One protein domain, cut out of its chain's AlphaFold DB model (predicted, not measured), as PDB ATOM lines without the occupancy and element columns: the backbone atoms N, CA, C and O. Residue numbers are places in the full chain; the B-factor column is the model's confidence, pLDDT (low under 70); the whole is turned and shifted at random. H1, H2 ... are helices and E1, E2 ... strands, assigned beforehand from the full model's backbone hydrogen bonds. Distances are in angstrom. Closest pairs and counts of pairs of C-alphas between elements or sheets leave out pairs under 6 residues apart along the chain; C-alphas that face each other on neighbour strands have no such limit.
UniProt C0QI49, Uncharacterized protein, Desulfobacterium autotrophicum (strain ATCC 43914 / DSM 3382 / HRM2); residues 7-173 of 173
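This is residues 7 to 173 of the 173 residues of an uncharacterized protein of Desulfobacterium autotrophicum (strain ATCC 43914 / DSM 3382 / HRM2) (UniProt C0QI49). Two lobes sit end to end along one long axis: one holds the four-stranded sheet E1-E3-E2-E7 with H2 over it, the other a small sheet, E4-E5-E6, with H4 crossing it. H2 and H4 cross where the lobes meet, H1 and H6 lie at the far end of the first lobe, and residues 76 to 81 stick out from the second. The printed part has 167 residues, with six helices and eight strands in the order E1 H1 E2 E3 H2 E4 E5 E6 H3 H4 H5 E7 E8 H6, in the mixed class; both sheets are antiparallel. It is compact, with a radius of gyration of the C-alphas of 17.9 A, and only just elongated, spanning 62 by 31 by 25 A.

E1, residues 7 to 9, begins with C-alpha 7 at (170.082, 170.654, 176.264). H1 is residues 13 to 23, 15.4 A long; E2 28 to 32 and E3 44 to 48, 13.8 A each; H2 51 to 58, 10.5 A. E4 is residues 67 to 70, E5 86 to 92, 15.2 A, and E6 111 to 113. H3 is residues 114 to 119, H4 125 to 137, 18.1 A, H5 140 to 143, E7 145 to 148 and E8 155 to 159. H6, residues 162 to 171, 14.6 A, ends with C-alpha 171 at (168.920, 176.173, 198.606).

E1, H1, E2 form a split strand-helix-strand unit, with E3 between the two strands and a right-handed crossover. N 8 and O 45 of E1 and E3 are 2.9 A apart, N 30 and O 46 of the hairpin E2 and E3 2.8 A, and N 31 and O 146 of E2 and E7 3.0 A, within hydrogen-bond range. H1 and H5 only graze this sheet. H1 and H6 only just touch, with 3 pairs of C-alphas within 8 A, the closest Ser 13 and Ala 169 at 5.7 A. H2 is on the sheet at a height of 8.2 A, along the strands. H2 and H4 touch about perpendicular at 83 degrees, closest C-alphas Lys 52 and Phe 133, 5.8 A. E4 E5 E6 are a meander, each strand the antiparallel neighbour of the one before; N 69 and O 90 are 2.8 A apart, N 112 and O 89 3.0 A. H4 is on this sheet at a height of 8.3 A, across the strands; H3 only grazes it. E8 pairs with no named strand. In H1, H2, H3, H4 and H6 every O i to N i+4 pair is within hydrogen-bond range; H5 is too short for one.

The C-alphas of Arg 76 and Glu 173 are farthest apart, 63.2 A. The printed part has no cut. The links E2 to E3, E4 to E5 and E5 to E6 are long. Mean pLDDT of the printed part is 88.5; residues 72 to 86 are under 70.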
ATOM      1  N   ARG A   7     169.681 169.452 175.520       96.44
ATOM      2  CA  ARG A   7     170.082 170.654 176.264       96.44
ATOM      3  C   ARG A   7     168.836 171.372 176.774       96.44
ATOM      4  O   ARG A   7     167.879 171.547 176.007       96.44
ATOM      5  N   LYS A   8     168.800 171.739 178.056       96.62
ATOM      6  CA  LYS A   8     167.661 172.422 178.692       96.62
ATOM      7  C   LYS A   8     168.134 173.406 179.744       96.62
ATOM      8  O   LYS A   8     168.977 173.061 180.549       96.62
ATOM      9  N   ILE A   9     167.519 174.582 179.778       95.56
ATOM     10  CA  ILE A   9     167.638 175.499 180.912       95.56
ATOM     11  C   ILE A   9     166.572 175.088 181.926       95.56
ATOM     12  O   ILE A   9     165.390 175.036 181.576       95.56
ATOM     13  N   LEU A  10     166.999 174.722 183.131       94.75
ATOM     14  CA  LEU A  10     166.144 174.272 184.226       94.75
ATOM     15  C   LEU A  10     166.566 175.054 185.469       94.75
ATOM     16  O   LEU A  10     167.482 174.640 186.171       94.75
ATOM     17  N   SER A  11     165.924 176.200 185.685       91.25
ATOM     18  CA  SER A  11     166.292 177.142 186.751       91.25
ATOM     19  C   SER A  11     165.801 176.732 188.133       91.25
ATOM     20  O   SER A  11     166.337 177.215 189.122       91.25
ATOM     21  N   GLU A  12     164.814 175.835 188.209       92.62
ATOM     22  CA  GLU A  12     164.281 175.336 189.476       92.62
ATOM     23  C   GLU A  12     164.343 173.806 189.561       92.62
ATOM     24  O   GLU A  12     164.097 173.085 188.579       92.62
ATOM     25  N   SER A  13     164.549 173.282 190.770       93.81
ATOM     26  CA  SER A  13     164.555 171.846 191.060       93.81
ATOM     27  C   SER A  13     163.237 171.176 190.646       93.81
ATOM     28  O   SER A  13     163.200 170.007 190.240       93.81
ATOM     29  N   ARG A  14     162.128 171.926 190.690       93.50
ATOM     30  CA  ARG A  14     160.811 171.495 190.207       93.50
ATOM     31  C   ARG A  14     160.786 171.286 188.695       93.50
ATOM     32  O   ARG A  14     160.232 170.279 188.243       93.50
ATOM     33  N   ASP A  15     161.370 172.199 187.926       94.62
ATOM     34  CA  ASP A  15     161.425 172.101 186.466       94.62
ATOM     35  C   ASP A  15     162.257 170.901 186.040       94.62
ATOM     36  O   ASP A  15     161.846 170.137 185.156       94.62
ATOM     37  N   PHE A  16     163.373 170.664 186.736       95.62
ATOM     38  CA  PHE A  16     164.166 169.459 186.541       95.62
ATOM     39  C   PHE A  16     163.341 168.198 186.785       95.62
ATOM     40  O   PHE A  16     163.289 167.325 185.918       95.62
ATOM     41  N   LYS A  17     162.646 168.097 187.926       94.06
ATOM     42  CA  LYS A  17     161.821 166.921 188.262       94.06
ATOM     43  C   LYS A  17     160.751 166.660 187.198       94.06
ATOM     44  O   LYS A  17     160.573 165.515 186.776       94.06
ATOM     45  N   LEU A  18     160.071 167.705 186.720       95.19
ATOM     46  CA  LEU A  18     159.065 167.595 185.656       95.19
ATOM     47  C   LEU A  18     159.676 167.132 184.327       95.19
ATOM     48  O   LEU A  18     159.106 166.275 183.645       95.19
ATOM     49  N   PHE A  19     160.835 167.673 183.953       95.75
ATOM     50  CA  PHE A  19     161.558 167.249 182.757       95.75
ATOM     51  C   PHE A  19     162.015 165.788 182.861       95.75
ATOM     52  O   PHE A  19     161.767 165.001 181.942       95.75
ATOM     53  N   TRP A  20     162.615 165.410 183.991       94.38
ATOM     54  CA  TRP A  20     163.146 164.073 184.250       94.38
ATOM     55  C   TRP A  20     162.058 163.000 184.178       94.38
ATOM     56  O   TRP A  20     162.252 161.971 183.535       94.38
ATOM     57  N   GLN A  21     160.872 163.269 184.733       92.75
ATOM     58  CA  GLN A  21     159.722 162.359 184.647       92.75
ATOM     59  C   GLN A  21     159.176 162.206 183.221       92.75
ATOM     60  O   GLN A  21     158.660 161.148 182.866       92.75
ATOM     61  N   LYS A  22     159.248 163.263 182.403       93.38
ATOM     62  CA  LYS A  22     158.628 163.289 181.070       93.38
ATOM     63  C   LYS A  22     159.542 162.767 179.961       93.38
ATOM     64  O   LYS A  22     159.053 162.145 179.021       93.38
ATOM     65  N   GLN A  23     160.833 163.087 180.019       91.31
ATOM     66  CA  GLN A  23     161.808 162.792 178.956       91.31
ATOM     67  C   GLN A  23     162.955 161.892 179.423       91.31
ATOM     68  O   GLN A  23     163.568 161.196 178.606       91.31
ATOM     69  N   GLY A  24     163.232 161.882 180.725       87.38
ATOM     70  CA  GLY A  24     164.202 160.993 181.343       87.38
ATOM     71  C   GLY A  24     163.659 159.571 181.546       87.38
ATOM     72  O   GLY A  24     162.738 159.138 180.841       87.38
ATOM     73  N   PRO A  25     164.280 158.799 182.446       91.06
ATOM     74  CA  PRO A  25     165.614 159.055 182.988       91.06
ATOM     75  C   PRO A  25     166.686 158.950 181.885       91.06
ATOM     76  O   PRO A  25     166.446 158.340 180.835       91.06
ATOM     77  N   PHE A  26     167.829 159.598 182.097       95.31
ATOM     78  CA  PHE A  26     169.004 159.534 181.220       95.31
ATOM     79  C   PHE A  26     170.161 158.876 181.961       95.31
ATOM     80  O   PHE A  26     170.232 158.950 183.190       95.31
ATOM     81  N   ARG A  27     171.084 158.257 181.222       95.69
ATOM     82  CA  ARG A  27     172.276 157.665 181.841       95.69
ATOM     83  C   ARG A  27     173.186 158.704 182.493       95.69
ATOM     84  O   ARG A  27     173.729 158.438 183.555       95.69
ATOM     85  N   TYR A  28     173.319 159.870 181.876       97.19
ATOM     86  CA  TYR A  28     174.169 160.957 182.343       97.19
ATOM     87  C   TYR A  28     173.413 162.286 182.303       97.19
ATOM     88  O   TYR A  28     172.649 162.551 181.366       97.19
ATOM     89  N   ALA A  29     173.668 163.129 183.298       97.38
ATOM     90  CA  ALA A  29     173.247 164.524 183.337       97.38
ATOM     91  C   ALA A  29     174.452 165.393 183.705       97.38
ATOM     92  O   ALA A  29     175.247 164.999 184.550       97.38
ATOM     93  N   LEU A  30     174.601 166.549 183.070       97.56
ATOM     94  CA  LEU A  30     175.693 167.477 183.337       97.56
ATOM     95  C   LEU A  30     175.168 168.901 183.444       97.56
ATOM     96  O   LEU A  30     174.373 169.324 182.606       97.56
ATOM     97  N   THR A  31     175.638 169.627 184.447       96.50
ATOM     98  CA  THR A  31     175.388 171.059 184.650       96.50
ATOM     99  C   THR A  31     176.691 171.757 185.044       96.50
ATOM    100  O   THR A  31     177.737 171.114 185.144       96.50
ATOM    101  N   SER A  32     176.671 173.073 185.216       93.75
ATOM    102  CA  SER A  32     177.822 173.810 185.743       93.75
ATOM    103  C   SER A  32     177.842 173.747 187.271       93.75
ATOM    104  O   SER A  32     176.792 173.860 187.896       93.75
ATOM    105  N   SER A  33     179.029 173.605 187.864       90.12
ATOM    106  CA  SER A  33     179.239 173.699 189.319       90.12
ATOM    107  C   SER A  33     179.830 175.048 189.750       90.12
ATOM    108  O   SER A  33     180.004 175.304 190.939       90.12
ATOM    109  N   GLU A  34     180.128 175.932 188.792       83.44
ATOM    110  CA  GLU A  34     180.805 177.205 189.027       83.44
ATOM    111  C   GLU A  34     180.062 178.387 188.391       83.44
ATOM    112  O   GLU A  34     179.355 178.258 187.391       83.44
ATOM    113  N   TYR A  35     180.271 179.576 188.964       75.94
ATOM    114  CA  TYR A  35     179.832 180.842 188.388       75.94
ATOM    115  C   TYR A  35     181.035 181.782 188.182       75.94
ATOM    116  O   TYR A  35     181.771 182.035 189.141       75.94
ATOM    117  N   PRO A  36     181.229 182.362 186.979       77.88
ATOM    118  CA  PRO A  36     180.368 182.261 185.799       77.88
ATOM    119  C   PRO A  36     180.474 180.899 185.101       77.88
ATOM    120  O   PRO A  36     181.549 180.306 185.047       77.88
ATOM    121  N   THR A  37     179.363 180.441 184.522       77.75
ATOM    122  CA  THR A  37     179.321 179.181 183.778       77.75
ATOM    123  C   THR A  37     180.216 179.255 182.536       77.75
ATOM    124  O   THR A  37     180.267 180.265 181.829       77.75
ATOM    125  N   VAL A  38     180.929 178.167 182.251       84.25
ATOM    126  CA  VAL A  38     181.827 178.044 181.094       84.25
ATOM    127  C   VAL A  38     181.225 177.039 180.112       84.25
ATOM    128  O   VAL A  38     180.889 175.932 180.508       84.25
ATOM    129  N   LEU A  39     181.054 177.396 178.832       90.31
ATOM    130  CA  LEU A  39     180.423 176.567 177.769       90.31
ATOM    131  C   LEU A  39     178.955 176.142 177.988       90.31
ATOM    132  O   LEU A  39     178.349 175.514 177.118       90.31
ATOM    133  N   LEU A  40     178.376 176.511 179.124       92.94
ATOM    134  CA  LEU A  40     176.966 176.349 179.447       92.94
ATOM    135  C   LEU A  40     176.343 177.725 179.663       92.94
ATOM    136  O   LEU A  40     176.992 178.633 180.190       92.94
ATOM    137  N   ALA A  41     175.080 177.877 179.279       91.56
ATOM    138  CA  ALA A  41     174.265 178.982 179.765       91.56
ATOM    139  C   ALA A  41     173.967 178.813 181.268       91.56
ATOM    140  O   ALA A  41     174.143 177.735 181.838       91.56
ATOM    141  N   LEU A  42     173.515 179.893 181.912       89.62
ATOM    142  CA  LEU A  42     173.065 179.838 183.302       89.62
ATOM    143  C   LEU A  42     171.920 178.820 183.434       89.62
ATOM    144  O   LEU A  42     171.018 178.805 182.594       89.62
ATOM    145  N   ASP A  43     171.993 177.977 184.462       91.56
ATOM    146  CA  ASP A  43     171.054 176.882 184.742       91.56
ATOM    147  C   ASP A  43     170.878 175.883 183.585       91.56
ATOM    148  O   ASP A  43     169.847 175.211 183.470       91.56
ATOM    149  N   GLU A  44     171.853 175.797 182.677       96.31
ATOM    150  CA  GLU A  44     171.798 174.863 181.562       96.31
ATOM    151  C   GLU A  44     172.276 173.467 181.960       96.31
ATOM    152  O   GLU A  44     173.364 173.264 182.491       96.31
ATOM    153  N   TRP A  45     171.463 172.491 181.576       97.19
ATOM    154  CA  TRP A  45     171.691 171.070 181.727       97.19
ATOM    155  C   TRP A  45     171.852 170.386 180.373       97.19
ATOM    156  O   TRP A  45     171.119 170.673 179.418       97.19
ATOM    157  N   ILE A  46     172.750 169.405 180.318       97.62
ATOM    158  CA  ILE A  46     172.938 168.484 179.197       97.62
ATOM    159  C   ILE A  46     172.628 167.063 179.662       97.62
ATOM    160  O   ILE A  46     173.134 166.608 180.682       97.62
ATOM    161  N   PHE A  47     171.831 166.332 178.887       97.62
ATOM    162  CA  PHE A  47     171.427 164.960 179.188       97.62
ATOM    163  C   PHE A  47     171.742 164.024 178.029       97.62
ATOM    164  O   PHE A  47     171.541 164.384 176.866       97.62
ATOM    165  N   SER A  48     172.199 162.809 178.331       96.88
ATOM    166  CA  SER A  48     172.546 161.802 177.322       96.88
ATOM    167  C   SER A  48     172.566 160.395 177.913       96.88
ATOM    168  O   SER A  48     172.811 160.217 179.103       96.88
ATOM    169  N   ASP A  49     172.391 159.385 177.064       95.69
ATOM    170  CA  ASP A  49     172.640 157.983 177.433       95.69
ATOM    171  C   ASP A  49     174.097 157.543 177.175       95.69
ATOM    172  O   ASP A  49     174.506 156.446 177.558       95.69
ATOM    173  N   ASP A  50     174.881 158.405 176.524       95.06
ATOM    174  CA  ASP A  50     176.279 158.191 176.151       95.06
ATOM    175  C   ASP A  50     177.151 159.365 176.621       95.06
ATOM    176  O   ASP A  50     176.874 160.526 176.292       95.06
ATOM    177  N   LEU A  51     178.208 159.058 177.378       94.94
ATOM    178  CA  LEU A  51     179.095 160.052 177.988       94.94
ATOM    179  C   LEU A  51     179.863 160.852 176.932       94.94
ATOM    180  O   LEU A  51     179.945 162.076 177.011       94.94
ATOM    181  N   LYS A  52     180.383 160.180 175.901       95.44
ATOM    182  CA  LYS A  52     181.142 160.837 174.832       95.44
ATOM    183  C   LYS A  52     180.276 161.842 174.075       95.44
ATOM    184  O   LYS A  52     180.712 162.962 173.822       95.44
ATOM    185  N   SER A  53     179.039 161.473 173.756       96.12
ATOM    186  CA  SER A  53     178.066 162.363 173.112       96.12
ATOM    187  C   SER A  53     177.708 163.560 173.996       96.12
ATOM    188  O   SER A  53     177.593 164.674 173.490       96.12
ATOM    189  N   LEU A  54     177.593 163.357 175.312       97.31
ATOM    190  CA  LEU A  54     177.365 164.436 176.276       97.31
ATOM    191  C   LEU A  54     178.529 165.434 176.305       97.31
ATOM    192  O   LEU A  54     178.306 166.637 176.198       97.31
ATOM    193  N   LEU A  55     179.766 164.944 176.394       96.88
ATOM    194  CA  LEU A  55     180.960 165.796 176.434       96.88
ATOM    195  C   LEU A  55     181.197 166.515 175.101       96.88
ATOM    196  O   LEU A  55     181.586 167.682 175.086       96.88
ATOM    197  N   LYS A  56     180.910 165.860 173.970       96.31
ATOM    198  CA  LYS A  56     180.910 166.517 172.655       96.31
ATOM    199  C   LYS A  56     179.897 167.649 172.588       96.31
ATOM    200  O   LYS A  56     180.231 168.716 172.083       96.31
ATOM    201  N   ALA A  57     178.692 167.432 173.112       96.81
ATOM    202  CA  ALA A  57     177.677 168.471 173.167       96.81
ATOM    203  C   ALA A  57     178.110 169.636 174.063       96.81
ATOM    204  O   ALA A  57     177.954 170.780 173.652       96.81
ATOM    205  N   LEU A  58     178.699 169.365 175.233       96.12
ATOM    206  CA  LEU A  58     179.249 170.396 176.120       96.12
ATOM    207  C   LEU A  58     180.268 171.283 175.398       96.12
ATOM    208  O   LEU A  58     180.182 172.504 175.462       96.12
ATOM    209  N   MET A  59     181.203 170.667 174.678       94.50
ATOM    210  CA  MET A  59     182.223 171.392 173.923       94.50
ATOM    211  C   MET A  59     181.690 172.050 172.646       94.50
ATOM    212  O   MET A  59     182.465 172.720 171.970       94.50
ATOM    213  N   GLU A  60     180.421 171.843 172.279       94.81
ATOM    214  CA  GLU A  60     179.869 172.231 170.973       94.81
ATOM    215  C   GLU A  60     180.740 171.684 169.826       94.81
ATOM    216  O   GLU A  60     181.106 172.392 168.883       94.81
ATOM    217  N   TRP A  61     181.180 170.427 169.966       94.50
ATOM    218  CA  TRP A  61     182.219 169.813 169.138       94.50
ATOM    219  C   TRP A  61     181.895 169.903 167.644       94.50
ATOM    220  O   TRP A  61     182.748 170.291 166.842       94.50
ATOM    221  N   ASP A  62     180.657 169.581 167.268       92.56
ATOM    222  CA  ASP A  62     180.223 169.581 165.875       92.56
ATOM    223  C   ASP A  62     179.961 171.011 165.370       92.56
ATOM    224  O   ASP A  62     180.393 171.374 164.270       92.56
ATOM    225  N   GLU A  63     179.339 171.864 166.186       93.56
ATOM    226  CA  GLU A  63     179.020 173.259 165.861       93.56
ATOM    227  C   GLU A  63     180.287 174.095 165.644       93.56
ATOM    228  O   GLU A  63     180.393 174.857 164.676       93.56
ATOM    229  N   ARG A  64     181.297 173.900 166.500       93.69
ATOM    230  CA  ARG A  64     182.622 174.535 166.398       93.69
ATOM    231  C   ARG A  64     183.531 173.832 165.385       93.69
ATOM    232  O   ARG A  64     184.649 174.297 165.133       93.69
ATOM    233  N   LYS A  65     183.060 172.750 164.749       93.94
ATOM    234  CA  LYS A  65     183.807 171.939 163.769       93.94
ATOM    235  C   LYS A  65     185.154 171.485 164.327       93.94
ATOM    236  O   LYS A  65     186.184 171.566 163.642       93.94
ATOM    237  N   MET A  66     185.152 171.078 165.591       94.06
ATOM    238  CA  MET A  66     186.332 170.563 166.257       94.06
ATOM    239  C   MET A  66     186.742 169.236 165.647       94.06
ATOM    240  O   MET A  66     185.934 168.445 165.163       94.06
ATOM    241  N   LYS A  67     188.050 169.013 165.640       93.56
ATOM    242  CA  LYS A  67     188.635 167.755 165.196       93.56
ATOM    243  C   LYS A  67     190.032 167.612 165.749       93.56
ATOM    244  O   LYS A  67     190.758 168.599 165.886       93.56
ATOM    245  N   LEU A  68     190.425 166.370 165.985       92.62
ATOM    246  CA  LEU A  68     191.814 166.050 166.242       92.62
ATOM    247  C   LEU A  68     192.623 166.193 164.961       92.62
ATOM    248  O   LEU A  68     192.307 165.611 163.921       92.62
ATOM    249  N   VAL A  69     193.669 167.001 165.040       90.31
ATOM    250  CA  VAL A  69     194.633 167.191 163.967       90.31
ATOM    251  C   VAL A  69     196.025 166.833 164.464       90.31
ATOM    252  O   VAL A  69     196.346 167.084 165.632       90.31
ATOM    253  N   PRO A  70     196.882 166.310 163.574       86.00
ATOM    254  CA  PRO A  70     198.305 166.276 163.832       86.00
ATOM    255  C   PRO A  70     198.775 167.698 164.125       86.00
ATOM    256  O   PRO A  70     198.618 168.610 163.307       86.00
ATOM    257  N   ALA A  71     199.323 167.906 165.310       75.56
ATOM    258  CA  ALA A  71     199.904 169.176 165.660       75.56
ATOM    259  C   ALA A  71     201.246 169.306 164.922       75.56
ATOM    260  O   ALA A  71     202.043 168.364 164.950       75.56
ATOM    261  N   PRO A  72     201.529 170.435 164.246       58.72
ATOM    262  CA  PRO A  72     202.733 170.610 163.439       58.72
ATOM    263  C   PRO A  72     203.968 170.835 164.324       58.72
ATOM    264  O   PRO A  72     204.663 171.841 164.210       58.72
ATOM    265  N   PHE A  73     204.278 169.895 165.210       57.62
ATOM    266  CA  PHE A  73     205.622 169.757 165.738       57.62
ATOM    267  C   PHE A  73     206.426 169.013 164.688       57.62
ATOM    268  O   PHE A  73     206.313 167.804 164.538       57.62
ATOM    269  N   ASN A  74     207.189 169.762 163.894       51.88
ATOM    270  CA  ASN A  74     208.073 169.177 162.901       51.88
ATOM    271  C   ASN A  74     209.134 168.332 163.637       51.88
ATOM    272  O   ASN A  74     210.011 168.927 164.268       51.88
ATOM    273  N   PRO A  75     209.119 166.988 163.538       51.16
ATOM    274  CA  PRO A  75     210.079 166.138 164.244       51.16
ATOM    275  C   PRO A  75     211.529 166.381 163.790       51.16
ATOM    276  O   PRO A  75     212.465 165.957 164.458       51.16
ATOM    277  N   ARG A  76     211.736 167.093 162.668       50.31
ATOM    278  CA  ARG A  76     213.056 167.498 162.162       50.31
ATOM    279  C   ARG A  76     213.559 168.831 162.730       50.31
ATOM    280  O   ARG A  76     214.724 169.158 162.530       50.31
ATOM    281  N   LYS A  77     212.719 169.623 163.408       50.00
ATOM    282  CA  LYS A  77     213.138 170.861 164.089       50.00
ATOM    283  C   LYS A  77     213.470 170.553 165.550       50.00
ATOM    284  O   LYS A  77     212.715 170.887 166.452       50.00
ATOM    285  N   THR A  78     214.632 169.945 165.765       49.88
ATOM    286  CA  THR A  78     215.180 169.608 167.093       49.88
ATOM    287  C   THR A  78     215.620 170.826 167.919       49.88
ATOM    288  O   THR A  78     215.891 170.686 169.104       49.88
ATOM    289  N   ASN A  79     215.669 172.024 167.319       49.59
ATOM    290  CA  ASN A  79     216.090 173.266 167.984       49.59
ATOM    291  C   ASN A  79     214.980 173.990 168.762       49.59
ATOM    292  O   ASN A  79     215.240 175.028 169.364       49.59
ATOM    293  N   ILE A  80     213.745 173.492 168.728       54.91
ATOM    294  CA  ILE A  80     212.671 174.031 169.559       54.91
ATOM    295  C   ILE A  80     212.587 173.096 170.756       54.91
ATOM    296  O   ILE A  80     212.287 171.919 170.577       54.91
ATOM    297  N   LEU A  81     212.910 173.611 171.946       49.94
ATOM    298  CA  LEU A  81     212.713 172.922 173.220       49.94
ATOM    299  C   LEU A  81     211.289 172.358 173.234       49.94
ATOM    300  O   LEU A  81     210.331 173.113 173.382       49.94
ATOM    301  N   LYS A  82     211.146 171.051 172.992       54.84
ATOM    302  CA  LYS A  82     209.869 170.354 173.112       54.84
ATOM    303  C   LYS A  82     209.557 170.341 174.610       54.84
ATOM    304  O   LYS A  82     210.329 169.721 175.344       54.84
ATOM    305  N   PRO A  83     208.483 170.992 175.093       55.81
ATOM    306  CA  PRO A  83     207.997 170.703 176.432       55.81
ATOM    307  C   PRO A  83     207.706 169.196 176.465       55.81
ATOM    308  O   PRO A  83     206.999 168.721 175.570       55.81
ATOM    309  N   PRO A  84     208.297 168.433 177.398       56.50
ATOM    310  CA  PRO A  84     208.227 166.971 177.386       56.50
ATOM    311  C   PRO A  84     206.782 166.463 177.285       56.50
ATOM    312  O   PRO A  84     206.528 165.509 176.569       56.50
ATOM    313  N   GLU A  85     205.844 167.213 177.859       61.97
ATOM    314  CA  GLU A  85     204.418 166.909 177.998       61.97
ATOM    315  C   GLU A  85     203.572 167.027 176.708       61.97
ATOM    316  O   GLU A  85     202.407 166.624 176.707       61.97
ATOM    317  N   LEU A  86     204.103 167.592 175.610       65.81
ATOM    318  CA  LEU A  86     203.311 167.846 174.394       65.81
ATOM    319  C   LEU A  86     203.301 166.657 173.422       65.81
ATOM    320  O   LEU A  86     204.339 166.220 172.907       65.81
ATOM    321  N   THR A  87     202.096 166.184 173.108       78.56
ATOM    322  CA  THR A  87     201.845 165.088 172.159       78.56
ATOM    323  C   THR A  87     201.743 165.581 170.710       78.56
ATOM    324  O   THR A  87     201.587 166.783 170.465       78.56
ATOM    325  N   PRO A  88     201.806 164.681 169.704       84.31
ATOM    326  CA  PRO A  88     201.584 165.057 168.307       84.31
ATOM    327  C   PRO A  88     200.121 165.402 167.980       84.31
ATOM    328  O   PRO A  88     199.811 165.600 166.807       84.31
ATOM    329  N   TRP A  89     199.224 165.487 168.966       90.06
ATOM    330  CA  TRP A  89     197.796 165.711 168.758       90.06
ATOM    331  C   TRP A  89     197.332 167.048 169.325       90.06
ATOM    332  O   TRP A  89     197.734 167.479 170.407       90.06
ATOM    333  N   LYS A  90     196.452 167.709 168.574       91.94
ATOM    334  CA  LYS A  90     195.794 168.950 168.978       91.94
ATOM    335  C   LYS A  90     194.334 168.945 168.543       91.94
ATOM    336  O   LYS A  90     194.016 168.475 167.452       91.94
ATOM    337  N   ILE A  91     193.466 169.536 169.356       93.31
ATOM    338  CA  ILE A  91     192.083 169.842 168.992       93.31
ATOM    339  C   ILE A  91     192.068 171.162 168.209       93.31
ATOM    340  O   ILE A  91     192.485 172.216 168.699       93.31
ATOM    341  N   LEU A  92     191.621 171.108 166.957       92.31
ATOM    342  CA  LEU A  92     191.337 172.302 166.164       92.31
ATOM    343  C   LEU A  92     190.073 172.986 166.701       92.31
ATOM    344  O   LEU A  92     189.123 172.297 167.052       92.31
ATOM    345  N   ASN A  93     190.047 174.324 166.698       92.00
ATOM    346  CA  ASN A  93     188.931 175.139 167.202       92.00
ATOM    347  C   ASN A  93     188.589 174.868 168.675       92.00
ATOM    348  O   ASN A  93     187.430 174.949 169.067       92.00
ATOM    349  N   PHE A  94     189.612 174.555 169.475       92.25
ATOM    350  CA  PHE A  94     189.481 174.334 170.911       92.25
ATOM    351  C   PHE A  94     188.772 175.520 171.604       92.25
ATOM    352  O   PHE A  94     189.056 176.669 171.239       92.25
ATOM    353  N   PRO A  95     187.854 175.272 172.563       91.69
ATOM    354  CA  PRO A  95     187.155 176.342 173.260       91.69
ATOM    355  C   PRO A  95     188.135 177.243 174.010       91.69
ATOM    356  O   PRO A  95     188.910 176.776 174.842       91.69
ATOM    357  N   LYS A  96     188.079 178.548 173.738       90.25
ATOM    358  CA  LYS A  96     188.912 179.537 174.441       90.25
ATOM    359  C   LYS A  96     188.532 179.649 175.909       90.25
ATOM    360  O   LYS A  96     189.350 179.999 176.747       90.25
ATOM    361  N   GLU A  97     187.281 179.343 176.213       90.75
ATOM    362  CA  GLU A  97     186.730 179.376 177.555       90.75
ATOM    363  C   GLU A  97     187.420 178.352 178.481       90.75
ATOM    364  O   GLU A  97     187.458 178.545 179.690       90.75
ATOM    365  N   TRP A  98     188.056 177.317 177.914       90.38
ATOM    366  CA  TRP A  98     188.882 176.342 178.634       90.38
ATOM    367  C   TRP A  98     190.379 176.684 178.676       90.38
ATOM    368  O   TRP A  98     191.164 175.890 179.188       90.38
ATOM    369  N   GLU A  99     190.814 177.863 178.212       86.75
ATOM    370  CA  GLU A  99     192.228 178.277 178.300       86.75
ATOM    371  C   GLU A  99     192.733 178.356 179.753       86.75
ATOM    372  O   GLU A  99     193.918 178.150 180.008       86.75
ATOM    373  N   MET A 100     191.848 178.621 180.716       84.25
ATOM    374  CA  MET A 100     192.194 178.647 182.143       84.25
ATOM    375  C   MET A 100     191.882 177.331 182.868       84.25
ATOM    376  O   MET A 100     192.218 177.199 184.044       84.25
ATOM    377  N   ALA A 101     191.254 176.364 182.192       86.00
ATOM    378  CA  ALA A 101     190.882 175.098 182.806       86.00
ATOM    379  C   ALA A 101     192.132 174.250 183.074       86.00
ATOM    380  O   ALA A 101     192.938 173.984 182.178       86.00
ATOM    381  N   VAL A 102     192.280 173.797 184.317       85.94
ATOM    382  CA  VAL A 102     193.348 172.874 184.707       85.94
ATOM    383  C   VAL A 102     192.852 171.453 184.471       85.94
ATOM    384  O   VAL A 102     192.217 170.850 185.330       85.94
ATOM    385  N   CYS A 103     193.132 170.916 183.286       88.25
ATOM    386  CA  CYS A 103     192.782 169.551 182.913       88.25
ATOM    387  C   CYS A 103     194.044 168.763 182.586       88.25
ATOM    388  O   CYS A 103     194.961 169.270 181.943       88.25
ATOM    389  N   SER A 104     194.091 167.495 182.982       90.25
ATOM    390  CA  SER A 104     195.225 166.654 182.612       90.25
ATOM    391  C   SER A 104     195.130 166.126 181.183       90.25
ATOM    392  O   SER A 104     196.125 165.610 180.692       90.25
ATOM    393  N   ALA A 105     193.976 166.233 180.513       91.12
ATOM    394  CA  ALA A 105     193.776 165.730 179.153       91.12
ATOM    395  C   ALA A 105     194.286 166.696 178.074       91.12
ATOM    396  O   ALA A 105     194.663 166.273 176.976       91.12
ATOM    397  N   PHE A 106     194.312 167.996 178.371       91.19
ATOM    398  CA  PHE A 106     194.666 169.029 177.407       91.19
ATOM    399  C   PHE A 106     195.433 170.191 178.038       91.19
ATOM    400  O   PHE A 106     195.346 170.470 179.226       91.19
ATOM    401  N   THR A 107     196.165 170.911 177.198       88.88
ATOM    402  CA  THR A 107     196.771 172.208 177.532       88.88
ATOM    403  C   THR A 107     195.804 173.361 177.243       88.88
ATOM    404  O   THR A 107     194.928 173.192 176.391       88.88
ATOM    405  N   PRO A 108     196.025 174.564 177.809       86.12
ATOM    406  CA  PRO A 108     195.232 175.767 177.525       86.12
ATOM    407  C   PRO A 108     194.927 176.032 176.047       86.12
ATOM    408  O   PRO A 108     193.865 176.524 175.700       86.12
ATOM    409  N   VAL A 109     195.849 175.685 175.145       85.31
ATOM    410  CA  VAL A 109     195.709 175.953 173.704       85.31
ATOM    411  C   VAL A 109     195.281 174.720 172.893       85.31
ATOM    412  O   VAL A 109     195.457 174.689 171.666       85.31
ATOM    413  N   GLY A 110     194.753 173.694 173.565       88.25
ATOM    414  CA  GLY A 110     194.120 172.517 172.966       88.25
ATOM    415  C   GLY A 110     195.062 171.400 172.509       88.25
ATOM    416  O   GLY A 110     194.615 170.507 171.790       88.25
ATOM    417  N   TYR A 111     196.356 171.423 172.859       90.69
ATOM    418  CA  TYR A 111     197.208 170.229 172.681       90.69
ATOM    419  C   TYR A 111     196.799 169.143 173.662       90.69
ATOM    420  O   TYR A 111     196.547 169.462 174.822       90.69
ATOM    421  N   LEU A 112     196.802 167.888 173.216       91.50
ATOM    422  CA  LEU A 112     196.595 166.756 174.112       91.50
ATOM    423  C   LEU A 112     197.876 166.460 174.892       91.50
ATOM    424  O   LEU A 112     198.988 166.682 174.394       91.50
ATOM    425  N   THR A 113     197.721 165.939 176.099       90.50
ATOM    426  CA  THR A 113     198.837 165.564 176.975       90.50
ATOM    427  C   THR A 113     199.213 164.096 176.812       90.50
ATOM    428  O   THR A 113     198.462 163.292 176.247       90.50
ATOM    429  N   GLU A 114     200.370 163.723 177.360       89.31
ATOM    430  CA  GLU A 114     200.831 162.333 177.348       89.31
ATOM    431  C   GLU A 114     199.851 161.360 178.015       89.31
ATOM    432  O   GLU A 114     199.816 160.191 177.634       89.31
ATOM    433  N   GLN A 115     199.014 161.834 178.948       89.94
ATOM    434  CA  GLN A 115     198.000 161.005 179.603       89.94
ATOM    435  C   GLN A 115     196.968 160.479 178.603       89.94
ATOM    436  O   GLN A 115     196.618 159.303 178.647       89.94
ATOM    437  N   VAL A 116     196.551 161.311 177.642       91.12
ATOM    438  CA  VAL A 116     195.623 160.889 176.583       91.12
ATOM    439  C   VAL A 116     196.287 159.875 175.658       91.12
ATOM    440  O   VAL A 116     195.718 158.824 175.372       91.12
ATOM    441  N   THR A 117     197.511 160.150 175.202       88.44
ATOM    442  CA  THR A 117     198.214 159.220 174.302       88.44
ATOM    443  C   THR A 117     198.589 157.907 174.979       88.44
ATOM    444  O   THR A 117     198.599 156.878 174.316       88.44
ATOM    445  N   GLY A 118     198.893 157.931 176.279       88.25
ATOM    446  CA  GLY A 118     199.238 156.742 177.056       88.25
ATOM    447  C   GLY A 118     198.031 155.858 177.370       88.25
ATOM    448  O   GLY A 118     198.188 154.647 177.489       88.25
ATOM    449  N   ALA A 119     196.835 156.446 177.469       90.25
ATOM    450  CA  ALA A 119     195.580 155.715 177.639       90.25
ATOM    451  C   ALA A 119     195.009 155.171 176.315       90.25
ATOM    452  O   ALA A 119     194.145 154.293 176.325       90.25
ATOM    453  N   SER A 120     195.476 155.681 175.174       92.50
ATOM    454  CA  SER A 120     194.975 155.276 173.866       92.50
ATOM    455  C   SER A 120     195.489 153.903 173.431       92.50
ATOM    456  O   SER A 120     196.626 153.519 173.701       92.50
ATOM    457  N   ARG A 121     194.642 153.151 172.715       90.94
ATOM    458  CA  ARG A 121     194.976 151.810 172.200       90.94
ATOM    459  C   ARG A 121     195.943 151.860 171.022       90.94
ATOM    460  O   ARG A 121     196.718 150.926 170.821       90.94
ATOM    461  N   SER A 122     195.889 152.931 170.240       90.44
ATOM    462  CA  SER A 122     196.758 153.153 169.092       90.44
ATOM    463  C   SER A 122     197.011 154.647 168.899       90.44
ATOM    464  O   SER A 122     196.453 155.489 169.591       90.44
ATOM    465  N   ASN A 123     197.860 154.995 167.936       86.25
ATOM    466  CA  ASN A 123     198.088 156.390 167.567       86.25
ATOM    467  C   ASN A 123     197.187 156.832 166.398       86.25
ATOM    468  O   ASN A 123     197.599 157.648 165.574       86.25
ATOM    469  N   GLU A 124     195.991 156.256 166.275       89.94
ATOM    470  CA  GLU A 124     194.976 156.669 165.306       89.94
ATOM    471  C   GLU A 124     194.037 157.718 165.908       89.94
ATOM    472  O   GLU A 124     193.726 157.696 167.095       89.94
ATOM    473  N   ALA A 125     193.537 158.638 165.078       90.00
ATOM    474  CA  ALA A 125     192.708 159.748 165.555       90.00
ATOM    475  C   ALA A 125     191.454 159.282 166.318       90.00
ATOM    476  O   ALA A 125     191.057 159.935 167.276       90.00
ATOM    477  N   ALA A 126     190.847 158.161 165.910       92.44
ATOM    478  CA  ALA A 126     189.656 157.616 166.556       92.44
ATOM    479  C   ALA A 126     189.945 157.121 167.983       92.44
ATOM    480  O   ALA A 126     189.218 157.485 168.907       92.44
ATOM    481  N   ASP A 127     191.034 156.370 168.168       93.69
ATOM    482  CA  ASP A 127     191.436 155.842 169.476       93.69
ATOM    483  C   ASP A 127     191.944 156.952 170.405       93.69
ATOM    484  O   ASP A 127     191.782 156.880 171.625       93.69
ATOM    485  N   ILE A 128     192.571 157.992 169.851       94.12
ATOM    486  CA  ILE A 128     192.988 159.174 170.617       94.12
ATOM    487  C   ILE A 128     191.762 159.980 171.051       94.12
ATOM    488  O   ILE A 128     191.720 160.478 172.173       94.12
ATOM    489  N   GLU A 129     190.749 160.097 170.189       95.19
ATOM    490  CA  GLU A 129     189.486 160.749 170.532       95.19
ATOM    491  C   GLU A 129     188.737 159.985 171.630       95.19
ATOM    492  O   GLU A 129     188.218 160.609 172.550       95.19
ATOM    493  N   GLU A 130     188.667 158.653 171.548       95.06
ATOM    494  CA  GLU A 130     188.100 157.802 172.608       95.06
ATOM    495  C   GLU A 130     188.814 158.051 173.942       95.06
ATOM    496  O   GLU A 130     188.176 158.494 174.895       95.06
ATOM    497  N   ALA A 131     190.144 157.923 173.970       95.50
ATOM    498  CA  ALA A 131     190.936 158.151 175.178       95.50
ATOM    499  C   ALA A 131     190.792 159.575 175.742       95.50
ATOM    500  O   ALA A 131     190.785 159.769 176.958       95.50
ATOM    501  N   PHE A 132     190.668 160.582 174.871       95.69
ATOM    502  CA  PHE A 132     190.452 161.965 175.284       95.69
ATOM    503  C   PHE A 132     189.136 162.130 176.047       95.69
ATOM    504  O   PHE A 132     189.136 162.708 177.132       95.69
ATOM    505  N   PHE A 133     188.025 161.631 175.498       96.50
ATOM    506  CA  PHE A 133     186.713 161.790 176.130       96.50
ATOM    507  C   PHE A 133     186.553 160.931 177.381       96.50
ATOM    508  O   PHE A 133     185.902 161.381 178.322       96.50
ATOM    509  N   ASP A 134     187.185 159.760 177.437       95.00
ATOM    510  CA  ASP A 134     187.211 158.941 178.650       95.00
ATOM    511  C   ASP A 134     187.940 159.669 179.788       95.00
ATOM    512  O   ASP A 134     187.423 159.777 180.903       95.00
ATOM    513  N   LEU A 135     189.117 160.240 179.500       94.75
ATOM    514  CA  LEU A 135     189.889 160.991 180.492       94.75
ATOM    515  C   LEU A 135     189.179 162.284 180.911       94.75
ATOM    516  O   LEU A 135     189.142 162.609 182.096       94.75
ATOM    517  N   LEU A 136     188.592 163.004 179.950       95.38
ATOM    518  CA  LEU A 136     187.807 164.207 180.216       95.38
ATOM    519  C   LEU A 136     186.596 163.891 181.095       95.38
ATOM    520  O   LEU A 136     186.346 164.614 182.052       95.38
ATOM    521  N   GLY A 137     185.875 162.802 180.823       95.06
ATOM    522  CA  GLY A 137     184.723 162.382 181.620       95.06
ATOM    523  C   GLY A 137     185.067 162.125 183.086       95.06
ATOM    524  O   GLY A 137     184.285 162.474 183.961       95.06
ATOM    525  N   GLY A 138     186.264 161.601 183.364       93.38
ATOM    526  CA  GLY A 138     186.759 161.411 184.731       93.38
ATOM    527  C   GLY A 138     187.232 162.689 185.437       93.38
ATOM    528  O   GLY A 138     187.527 162.641 186.629       93.38
ATOM    529  N   GLN A 139     187.347 163.815 184.729       93.00
ATOM    530  CA  GLN A 139     187.892 165.078 185.254       93.00
ATOM    531  C   GLN A 139     186.962 166.268 185.044       93.00
ATOM    532  O   GLN A 139     187.290 167.383 185.439       93.00
ATOM    533  N   ILE A 140     185.798 166.061 184.432       94.38
ATOM    534  CA  ILE A 140     184.890 167.154 184.100       94.38
ATOM    535  C   ILE A 140     184.418 167.881 185.367       94.38
ATOM    536  O   ILE A 140     184.361 169.108 185.383       94.38
ATOM    537  N   ASN A 141     184.242 167.137 186.469       92.88
ATOM    538  CA  ASN A 141     183.877 167.706 187.766       92.88
ATOM    539  C   ASN A 141     184.974 168.599 188.363       92.88
ATOM    540  O   ASN A 141     184.687 169.505 189.135       92.88
ATOM    541  N   THR A 142     186.241 168.388 187.990       90.00
ATOM    542  CA  THR A 142     187.361 169.205 188.484       90.00
ATOM    543  C   THR A 142     187.582 170.476 187.668       90.00
ATOM    544  O   THR A 142     188.469 171.255 188.006       90.00
ATOM    545  N   ILE A 143     186.836 170.674 186.575       89.94
ATOM    546  CA  ILE A 143     186.983 171.827 185.672       89.94
ATOM    547  C   ILE A 143     185.693 172.655 185.538       89.94
ATOM    548  O   ILE A 143     185.446 173.237 184.484       89.94
ATOM    549  N   GLY A 144     184.894 172.713 186.609       91.12
ATOM    550  CA  GLY A 144     183.759 173.642 186.741       91.12
ATOM    551  C   GLY A 144     182.397 173.108 186.284       91.12
ATOM    552  O   GLY A 144     181.462 173.879 186.030       91.12
ATOM    553  N   TYR A 145     182.269 171.785 186.175       95.06
ATOM    554  CA  TYR A 145     181.006 171.110 185.876       95.06
ATOM    555  C   TYR A 145     180.605 170.160 186.996       95.06
ATOM    556  O   TYR A 145     181.411 169.817 187.852       95.06
ATOM    557  N   GLU A 146     179.360 169.713 186.963       95.44
ATOM    558  CA  GLU A 146     178.859 168.616 187.776       95.44
ATOM    559  C   GLU A 146     178.293 167.556 186.834       95.44
ATOM    560  O   GLU A 146     177.273 167.784 186.179       95.44
ATOM    561  N   LEU A 147     178.974 166.416 186.715       96.75
ATOM    562  CA  LEU A 147     178.497 165.243 185.989       96.75
ATOM    563  C   LEU A 147     177.854 164.258 186.964       96.75
ATOM    564  O   LEU A 147     178.536 163.595 187.743       96.75
ATOM    565  N   LEU A 148     176.546 164.087 186.826       96.31
ATOM    566  CA  LEU A 148     175.779 163.043 187.489       96.31
ATOM    567  C   LEU A 148     175.798 161.792 186.606       96.31
ATOM    568  O   LEU A 148     175.232 161.767 185.504       96.31
ATOM    569  N   SER A 149     176.471 160.750 187.083       95.06
ATOM    570  CA  SER A 149     176.594 159.451 186.416       95.06
ATOM    571  C   SER A 149     175.782 158.366 187.128       95.06
ATOM    572  O   SER A 149     175.288 158.586 188.237       95.06
ATOM    573  N   PRO A 150     175.615 157.179 186.517       94.31
ATOM    574  CA  PRO A 150     175.027 156.048 187.211       94.31
ATOM    575  C   PRO A 150     175.890 155.638 188.397       94.31
ATOM    576  O   PRO A 150     177.111 155.531 188.272       94.31
ATOM    577  N   GLU A 151     175.238 155.378 189.522       91.81
ATOM    578  CA  GLU A 151     175.886 154.905 190.738       91.81
ATOM    579  C   GLU A 151     175.619 153.399 190.867       91.81
ATOM    580  O   GLU A 151     174.462 153.014 191.062       91.81
ATOM    581  N   PRO A 152     176.630 152.514 190.763       89.50
ATOM    582  CA  PRO A 152     176.416 151.069 190.640       89.50
ATOM    583  C   PRO A 152     175.544 150.433 191.729       89.50
ATOM    584  O   PRO A 152     174.877 149.432 191.472       89.50
ATOM    585  N   LEU A 153     175.553 150.995 192.941       88.88
ATOM    586  CA  LEU A 153     174.806 150.468 194.085       88.88
ATOM    587  C   LEU A 153     173.398 151.057 194.234       88.88
ATOM    588  O   LEU A 153     172.544 150.420 194.847       88.88
ATOM    589  N   LEU A 154     173.158 152.260 193.707       88.56
ATOM    590  CA  LEU A 154     171.914 153.009 193.923       88.56
ATOM    591  C   LEU A 154     171.078 153.112 192.648       88.56
ATOM    592  O   LEU A 154     169.861 152.951 192.681       88.56
ATOM    593  N   SER A 155     171.740 153.368 191.524       87.94
ATOM    594  CA  SER A 155     171.132 153.635 190.229       87.94
ATOM    595  C   SER A 155     172.092 153.218 189.103       87.94
ATOM    596  O   SER A 155     172.775 154.062 188.525       87.94
ATOM    597  N   PRO A 156     172.194 151.914 188.789       88.94
ATOM    598  CA  PRO A 156     173.237 151.392 187.899       88.94
ATOM    599  C   PRO A 156     173.057 151.777 186.424       88.94
ATOM    600  O   PRO A 156     174.032 151.814 185.672       88.94
ATOM    601  N   ASP A 157     171.825 152.076 186.007       90.44
ATOM    602  CA  ASP A 157     171.484 152.322 184.601       90.44
ATOM    603  C   ASP A 157     171.233 153.801 184.281       90.44
ATOM    604  O   ASP A 157     171.220 154.183 183.108       90.44
ATOM    605  N   VAL A 158     171.010 154.642 185.297       94.25
ATOM    606  CA  VAL A 158     170.613 156.048 185.123       94.25
ATOM    607  C   VAL A 158     171.355 156.959 186.087       94.25
ATOM    608  O   VAL A 158     171.759 156.504 187.153       94.25
ATOM    609  N   ALA A 159     171.518 158.232 185.727       93.62
ATOM    610  CA  ALA A 159     172.202 159.202 186.574       93.62
ATOM    611  C   ALA A 159     171.580 159.234 187.976       93.62
ATOM    612  O   ALA A 159     170.355 159.323 188.115       93.62
ATOM    613  N   TYR A 160     172.422 159.160 189.006       94.81
ATOM    614  CA  TYR A 160     171.972 159.328 190.379       94.81
ATOM    615  C   TYR A 160     171.791 160.821 190.670       94.81
ATOM    616  O   TYR A 160     172.760 161.561 190.792       94.81
ATOM    617  N   VAL A 161     170.533 161.268 190.716       94.12
ATOM    618  CA  VAL A 161     170.172 162.694 190.841       94.12
ATOM    619  C   VAL A 161     169.579 163.051 192.203       94.12
ATOM    620  O   VAL A 161     169.373 164.224 192.488       94.12
ATOM    621  N   ASP A 162     169.267 162.060 193.039       92.00
ATOM    622  CA  ASP A 162     168.445 162.263 194.237       92.00
ATOM    623  C   ASP A 162     169.125 163.160 195.278       92.00
ATOM    624  O   ASP A 162     168.471 164.033 195.848       92.00
ATOM    625  N   GLU A 163     170.425 162.962 195.514       92.12
ATOM    626  CA  GLU A 163     171.210 163.774 196.449       92.12
ATOM    627  C   GLU A 163     171.328 165.216 195.950       92.12
ATOM    628  O   GLU A 163     170.906 166.139 196.647       92.12
ATOM    629  N   TYR A 164     171.744 165.388 194.693       93.06
ATOM    630  CA  TYR A 164     171.842 166.698 194.053       93.06
ATOM    631  C   TYR A 164     170.511 167.466 194.101       93.06
ATOM    632  O   TYR A 164     170.456 168.634 194.477       93.06
ATOM    633  N   LEU A 165     169.392 166.812 193.763       93.31
ATOM    634  CA  LEU A 165     168.070 167.448 193.774       93.31
ATOM    635  C   LEU A 165     167.569 167.798 195.171       93.31
ATOM    636  O   LEU A 165     166.687 168.652 195.298       93.31
ATOM    637  N   LYS A 166     168.050 167.104 196.201       93.56
ATOM    638  CA  LYS A 166     167.705 167.398 197.588       93.56
ATOM    639  C   LYS A 166     168.460 168.625 198.084       93.56
ATOM    640  O   LYS A 166     167.841 169.456 198.736       93.56
ATOM    641  N   GLU A 167     169.749 168.727 197.773       92.88
ATOM    642  CA  GLU A 167     170.565 169.903 198.097       92.88
ATOM    643  C   GLU A 167     170.039 171.138 197.372       92.88
ATOM    644  O   GLU A 167     169.688 172.123 198.013       92.88
ATOM    645  N   TRP A 168     169.836 171.035 196.058       92.50
ATOM    646  CA  TRP A 168     169.328 172.147 195.262       92.50
ATOM    647  C   TRP A 168     167.951 172.636 195.736       92.50
ATOM    648  O   TRP A 168     167.737 173.834 195.868       92.50
ATOM    649  N   ALA A 169     167.026 171.729 196.066       92.00
ATOM    650  CA  ALA A 169     165.721 172.126 196.596       92.00
ATOM    651  C   ALA A 169     165.803 172.805 197.977       92.00
ATOM    652  O   ALA A 169     164.914 173.578 198.310       92.00
ATOM    653  N   ALA A 170     166.828 172.505 198.780       91.75
ATOM    654  CA  ALA A 170     167.030 173.145 200.078       91.75
ATOM    655  C   ALA A 170     167.600 174.566 199.943       91.75
ATOM    656  O   ALA A 170     167.291 175.411 200.775       91.75
ATOM    657  N   ASP A 171     168.389 174.834 198.900       87.62
ATOM    658  CA  ASP A 171     168.920 176.173 198.606       87.62
ATOM    659  C   ASP A 171     167.859 177.125 198.013       87.62
ATOM    660  O   ASP A 171     168.042 178.343 198.013       87.62
ATOM    661  N   GLU A 172     166.754 176.578 197.496       87.69
ATOM    662  CA  GLU A 172     165.606 177.332 196.970       87.69
ATOM    663  C   GLU A 172     164.617 177.801 198.060       87.69
ATOM    664  O   GLU A 172     163.804 178.692 197.785       87.69
ATOM    665  N   GLU A 173     164.653 177.206 199.262       72.00
ATOM    666  CA  GLU A 173     163.774 177.518 200.413       72.00
ATOM    667  C   GLU A 173     164.297 178.674 201.286       72.00
ATOM    668  O   GLU A 173     163.460 179.529 201.674       72.00
TER     669      GLU A 173